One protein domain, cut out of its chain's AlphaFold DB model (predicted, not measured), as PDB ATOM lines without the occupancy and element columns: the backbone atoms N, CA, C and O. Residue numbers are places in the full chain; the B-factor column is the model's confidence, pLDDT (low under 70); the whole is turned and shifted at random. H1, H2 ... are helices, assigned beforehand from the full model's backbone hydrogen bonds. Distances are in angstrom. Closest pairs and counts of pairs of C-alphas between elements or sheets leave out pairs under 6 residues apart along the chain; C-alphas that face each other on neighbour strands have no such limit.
ATOM      1  N   THR A  12     302.756 170.319 251.506       79.50
ATOM      2  CA  THR A  12     302.525 171.139 250.311       79.50
ATOM      3  C   THR A  12     303.780 171.895 249.871       79.50
ATOM      4  O   THR A  12     304.493 172.490 250.681       79.50
ATOM      5  N   LEU A  13     304.032 171.892 248.560       78.06
ATOM      6  CA  LEU A  13     305.095 172.667 247.929       78.06
ATOM      7  C   LEU A  13     304.506 173.858 247.195       78.06
ATOM      8  O   LEU A  13     303.572 173.709 246.411       78.06
ATOM      9  N   ALA A  14     305.122 175.014 247.393       80.25
ATOM     10  CA  ALA A  14     304.862 176.206 246.611       80.25
ATOM     11  C   ALA A  14     306.191 176.780 246.117       80.25
ATOM     12  O   ALA A  14     307.192 176.765 246.836       80.25
ATOM     13  N   ALA A  15     306.195 177.274 244.881       80.12
ATOM     14  CA  ALA A  15     307.290 178.073 244.352       80.12
ATOM     15  C   ALA A  15     306.964 179.548 244.608       80.12
ATOM     16  O   ALA A  15     306.024 180.083 244.026       80.12
ATOM     17  N   GLY A  16     307.712 180.189 245.502       81.12
ATOM     18  CA  GLY A  16     307.490 181.584 245.868       81.12
ATOM     19  C   GLY A  16     308.227 181.978 247.143       81.12
ATOM     20  O   GLY A  16     308.905 181.158 247.762       81.12
ATOM     21  N   ILE A  17     308.089 183.249 247.519       80.50
ATOM     22  CA  ILE A  17     308.531 183.761 248.818       80.50
ATOM     23  C   ILE A  17     307.434 183.446 249.839       80.50
ATOM     24  O   ILE A  17     306.249 183.598 249.536       80.50
ATOM     25  N   CYS A  18     307.815 182.985 251.032       80.06
ATOM     26  CA  CYS A  18     306.865 182.777 252.122       80.06
ATOM     27  C   CYS A  18     306.132 184.093 252.423       80.06
ATOM     28  O   CYS A  18     306.759 185.141 252.546       80.06
ATOM     29  N   ALA A  19     304.805 184.039 252.528       68.19
ATOM     30  CA  ALA A  19     303.946 185.221 252.661       68.19
ATOM     31  C   ALA A  19     303.987 185.879 254.058       68.19
ATOM     32  O   ALA A  19     303.229 186.801 254.334       68.19
ATOM     33  N   THR A  20     304.821 185.360 254.951       69.94
ATOM     34  CA  THR A  20     304.873 185.672 256.378       69.94
ATOM     35  C   THR A  20     306.317 186.058 256.730       69.94
ATOM     36  O   THR A  20     307.138 186.250 255.835       69.94
ATOM     37  N   ASP A  21     306.646 186.253 258.004       71.75
ATOM     38  CA  ASP A  21     307.945 186.793 258.431       71.75
ATOM     39  C   ASP A  21     309.087 185.756 258.394       71.75
ATOM     40  O   ASP A  21     310.231 186.066 258.737       71.75
ATOM     41  N   GLU A  22     308.837 184.517 257.955       72.12
ATOM     42  CA  GLU A  22     309.868 183.474 257.854       72.12
ATOM     43  C   GLU A  22     311.088 183.850 256.987       72.12
ATOM     44  O   GLU A  22     312.215 183.484 257.355       72.12
ATOM     45  N   PRO A  23     310.948 184.607 255.877       73.19
ATOM     46  CA  PRO A  23     312.087 185.128 255.131       73.19
ATOM     47  C   PRO A  23     312.974 186.044 255.980       73.19
ATOM     48  O   PRO A  23     314.198 186.014 255.824       73.19
ATOM     49  N   LEU A  24     312.381 186.826 256.891       75.25
ATOM     50  CA  LEU A  24     313.113 187.712 257.798       75.25
ATOM     51  C   LEU A  24     313.857 186.906 258.862       75.25
ATOM     52  O   LEU A  24     315.025 187.180 259.118       75.25
ATOM     53  N   LEU A  25     313.240 185.855 259.409       79.75
ATOM     54  CA  LEU A  25     313.899 184.962 260.370       79.75
ATOM     55  C   LEU A  25     315.122 184.277 259.764       79.75
ATOM     56  O   LEU A  25     316.181 184.224 260.387       79.75
ATOM     57  N   THR A  26     314.993 183.800 258.524       84.44
ATOM     58  CA  THR A  26     316.110 183.194 257.791       84.44
ATOM     59  C   THR A  26     317.228 184.216 257.601       84.44
ATOM     60  O   THR A  26     318.377 183.943 257.950       84.44
ATOM     61  N   ARG A  27     316.892 185.435 257.160       87.38
ATOM     62  CA  ARG A  27     317.874 186.516 257.014       87.38
ATOM     63  C   ARG A  27     318.586 186.833 258.329       87.38
ATOM     64  O   ARG A  27     319.804 186.974 258.326       87.38
ATOM     65  N   THR A  28     317.872 186.889 259.447       85.56
ATOM     66  CA  THR A  28     318.469 187.117 260.772       85.56
ATOM     67  C   THR A  28     319.379 185.957 261.199       85.56
ATOM     68  O   THR A  28     320.445 186.180 261.773       85.56
ATOM     69  N   ALA A  29     319.003 184.715 260.880       88.94
ATOM     70  CA  ALA A  29     319.759 183.521 261.250       88.94
ATOM     71  C   ALA A  29     321.054 183.335 260.443       88.94
ATOM     72  O   ALA A  29     322.055 182.880 261.000       88.94
ATOM     73  N   ILE A  30     321.041 183.632 259.136       90.62
ATOM     74  CA  ILE A  30     322.142 183.293 258.208       90.62
ATOM     75  C   ILE A  30     322.729 184.493 257.445       90.62
ATOM     76  O   ILE A  30     323.713 184.330 256.729       90.62
ATOM     77  N   GLY A  31     322.162 185.691 257.599       89.25
ATOM     78  CA  GLY A  31     322.582 186.924 256.918       89.25
ATOM     79  C   GLY A  31     321.973 187.136 255.525       89.25
ATOM     80  O   GLY A  31     322.128 188.209 254.949       89.25
ATOM     81  N   GLU A  32     321.261 186.143 254.993       89.19
ATOM     82  CA  GLU A  32     320.663 186.139 253.654       89.19
ATOM     83  C   GLU A  32     319.224 185.598 253.739       89.19
ATOM     84  O   GLU A  32     318.968 184.628 254.454       89.19
ATOM     85  N   GLY A  33     318.270 186.206 253.035       88.25
ATOM     86  CA  GLY A  33     316.851 185.828 253.062       88.25
ATOM     87  C   GLY A  33     316.302 185.448 251.689       88.25
ATOM     88  O   GLY A  33     316.921 185.718 250.661       88.25
ATOM     89  N   GLN A  34     315.110 184.843 251.652       88.44
ATOM     90  CA  GLN A  34     314.496 184.377 250.397       88.44
ATOM     91  C   GLN A  34     314.411 185.479 249.331       88.44
ATOM     92  O   GLN A  34     314.710 185.212 248.175       88.44
ATOM     93  N   ALA A  35     314.088 186.719 249.721       87.75
ATOM     94  CA  ALA A  35     314.036 187.850 248.798       87.75
ATOM     95  C   ALA A  35     315.396 188.151 248.139       87.75
ATOM     96  O   ALA A  35     315.443 188.342 246.926       87.75
ATOM     97  N   ASP A  36     316.502 188.123 248.896       87.69
ATOM     98  CA  ASP A  36     317.851 188.315 248.337       87.69
ATOM     99  C   ASP A  36     318.150 187.242 247.293       87.69
ATOM    100  O   ASP A  36     318.570 187.530 246.175       87.69
ATOM    101  N   TRP A  37     317.871 185.990 247.653       91.12
ATOM    102  CA  TRP A  37     318.096 184.838 246.791       91.12
ATOM    103  C   TRP A  37     317.228 184.872 245.530       91.12
ATOM    104  O   TRP A  37     317.723 184.534 244.455       91.12
ATOM    105  N   THR A  38     315.976 185.324 245.623       91.38
ATOM    106  CA  THR A  38     315.099 185.534 244.461       91.38
ATOM    107  C   THR A  38     315.649 186.622 243.541       91.38
ATOM    108  O   THR A  38     315.711 186.417 242.327       91.38
ATOM    109  N   VAL A  39     316.103 187.749 244.097       91.56
ATOM    110  CA  VAL A  39     316.718 188.832 243.317       91.56
ATOM    111  C   VAL A  39     317.987 188.344 242.620       91.56
ATOM    112  O   VAL A  39     318.149 188.584 241.425       91.56
ATOM    113  N   PHE A  40     318.857 187.604 243.311       92.25
ATOM    114  CA  PHE A  40     320.064 187.043 242.703       92.25
ATOM    115  C   PHE A  40     319.755 186.006 241.626       92.25
ATOM    116  O   PHE A  40     320.415 186.004 240.591       92.25
ATOM    117  N   ALA A  41     318.747 185.157 241.823       93.56
ATOM    118  CA  ALA A  41     318.331 184.196 240.805       93.56
ATOM    119  C   ALA A  41     317.861 184.889 239.517       93.56
ATOM    120  O   ALA A  41     318.110 184.379 238.427       93.56
ATOM    121  N   TYR A  42     317.208 186.049 239.644       94.44
ATOM    122  CA  TYR A  42     316.705 186.816 238.507       94.44
ATOM    123  C   TYR A  42     317.785 187.682 237.840       94.44
ATOM    124  O   TYR A  42     317.936 187.647 236.622       94.44
ATOM    125  N   LEU A  43     318.544 188.453 238.623       97.56
ATOM    126  CA  LEU A  43     319.503 189.438 238.106       97.56
ATOM    127  C   LEU A  43     320.907 188.867 237.848       97.56
ATOM    128  O   LEU A  43     321.651 189.443 237.060       97.56
ATOM    129  N   ALA A  44     321.295 187.779 238.523       96.38
ATOM    130  CA  ALA A  44     322.651 187.223 238.479       96.38
ATOM    131  C   ALA A  44     322.664 185.679 238.621       96.38
ATOM    132  O   ALA A  44     323.223 185.142 239.589       96.38
ATOM    133  N   PRO A  45     322.071 184.929 237.673       95.62
ATOM    134  CA  PRO A  45     321.843 183.486 237.806       95.62
ATOM    135  C   PRO A  45     323.129 182.645 237.923       95.62
ATOM    136  O   PRO A  45     323.132 181.591 238.567       95.62
ATOM    137  N   GLU A  46     324.248 183.070 237.336       96.69
ATOM    138  CA  GLU A  46     325.556 182.421 237.510       96.69
ATOM    139  C   GLU A  46     326.046 182.558 238.953       96.69
ATOM    140  O   GLU A  46     326.473 181.574 239.564       96.69
ATOM    141  N   TRP A  47     325.941 183.763 239.518       92.38
ATOM    142  CA  TRP A  47     326.339 184.032 240.898       92.38
ATOM    143  C   TRP A  47     325.449 183.279 241.883       92.38
ATOM    144  O   TRP A  47     325.962 182.637 242.801       92.38
ATOM    145  N   PHE A  48     324.133 183.272 241.641       94.50
ATOM    146  CA  PHE A  48     323.175 182.477 242.405       94.50
ATOM    147  C   PHE A  48     323.598 181.003 242.464       94.50
ATOM    148  O   PHE A  48     323.708 180.444 243.554       94.50
ATOM    149  N   ARG A  49     323.914 180.384 241.317       95.69
ATOM    150  CA  ARG A  49     324.350 178.976 241.256       95.69
ATOM    151  C   ARG A  49     325.645 178.735 242.035       95.69
ATOM    152  O   ARG A  49     325.732 177.767 242.789       95.69
ATOM    153  N   LEU A  50     326.629 179.624 241.896       94.69
ATOM    154  CA  LEU A  50     327.901 179.526 242.622       94.69
ATOM    155  C   LEU A  50     327.722 179.664 244.139       94.69
ATOM    156  O   LEU A  50     328.347 178.927 244.904       94.69
ATOM    157  N   ARG A  51     326.874 180.593 244.589       91.12
ATOM    158  CA  ARG A  51     326.588 180.803 246.011       91.12
ATOM    159  C   ARG A  51     325.739 179.667 246.584       91.12
ATOM    160  O   ARG A  51     326.043 179.222 247.691       91.12
ATOM    161  N   ALA A  52     324.747 179.167 245.842       92.50
ATOM    162  CA  ALA A  52     323.888 178.041 246.230       92.50
ATOM    163  C   ALA A  52     324.670 176.735 246.427       92.50
ATOM    164  O   ALA A  52     324.307 175.920 247.270       92.50
ATOM    165  N   ALA A  53     325.776 176.552 245.699       94.31
ATOM    166  CA  ALA A  53     326.657 175.397 245.861       94.31
ATOM    167  C   ALA A  53     327.466 175.410 247.176       94.31
ATOM    168  O   ALA A  53     328.100 174.411 247.516       94.31
ATOM    169  N   ARG A  54     327.481 176.526 247.917       92.69
ATOM    170  CA  ARG A  54     328.210 176.648 249.186       92.69
ATOM    171  C   ARG A  54     327.271 176.423 250.376       92.69
ATOM    172  O   ARG A  54     326.205 177.043 250.410       92.69
ATOM    173  N   PRO A  55     327.677 175.631 251.388       91.56
ATOM    174  CA  PRO A  55     326.905 175.480 252.617       91.56
ATOM    175  C   PRO A  55     326.597 176.837 253.254       91.56
ATOM    176  O   PRO A  55     327.437 177.742 253.248       91.56
ATOM    177  N   TYR A  56     325.402 176.986 253.820       88.06
ATOM    178  CA  TYR A  56     325.107 178.143 254.656       88.06
ATOM    179  C   TYR A  56     325.809 178.000 256.009       88.06
ATOM    180  O   TYR A  56     326.047 176.895 256.500       88.06
ATOM    181  N   ARG A  57     326.104 179.138 256.636       90.00
ATOM    182  CA  ARG A  57     326.562 179.190 258.021       90.00
ATOM    183  C   ARG A  57     325.475 179.840 258.859       90.00
ATOM    184  O   ARG A  57     325.077 180.966 258.587       90.00
ATOM    185  N   ARG A  58     325.024 179.134 259.893       91.44
ATOM    186  CA  ARG A  58     324.151 179.715 260.912       91.44
ATOM    187  C   ARG A  58     324.965 180.693 261.756       91.44
ATOM    188  O   ARG A  58     326.000 180.322 262.307       91.44
ATOM    189  N   LEU A  59     324.530 181.947 261.800       91.94
ATOM    190  CA  LEU A  59     325.144 183.013 262.589       91.94
ATOM    191  C   LEU A  59     324.506 183.104 263.974       91.94
ATOM    192  O   LEU A  59     325.198 183.417 264.945       91.94
TER     193      LEU A  59
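AT A GLANCE: This is residues 12 to 59 of the 137 residues of an uncharacterized protein of Streptomyces sp. SID6041 (UniProt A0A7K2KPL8). Three short helices make an angular chain: H1 stands crosswise near the beginning of H2, and H3 folds back beside H2 as a helical hairpin at the far end. An unnamed stretch, residues 12 to 21, leads into H1, and residues 53 to 59 run from H3 back toward the H1 end. The printed part has 48 residues, 27 of them in the helices H1, H2, H3, and no named strand: all helix. It is only just compact, close to loose, with a radius of gyration of the C-alphas of 11.3 A and spans of 28 by 26 by 19 A.

HOW THE PARTS SIT: H1, residues 22 to 30, touches H2, residues 34 to 43, about perpendicular at 87 degrees; their closest C-alphas, Pro 23 and Gln 34, are 5.4 A apart. H2 touches H3, residues 45 to 52, closest at the C-alphas of Ala 41 and Phe 48, 5.4 A. This hairpin runs opposite ways at 36 degrees, only just a steep tilt. H1 and H3 are apart. Every O i to N i+4 pair in H1, H2 and H3 is within hydrogen-bond range.

IN THESE COORDINATES: H1 begins at C-alpha 22 (309.868, 183.474, 257.854) and is 12.3 A long. H2 is 14.2 A. H3, 10.2 A, ends at C-alpha 52 (323.888, 178.041, 246.230).

THE WHOLE: The C-alphas of Thr 12 and Trp 47, the two farthest apart, are 28.7 A apart. The printed part has no cut, and both links between helices are tight. Mean pLDDT of the printed part is 87.1; residues 19 to 20 are under 70.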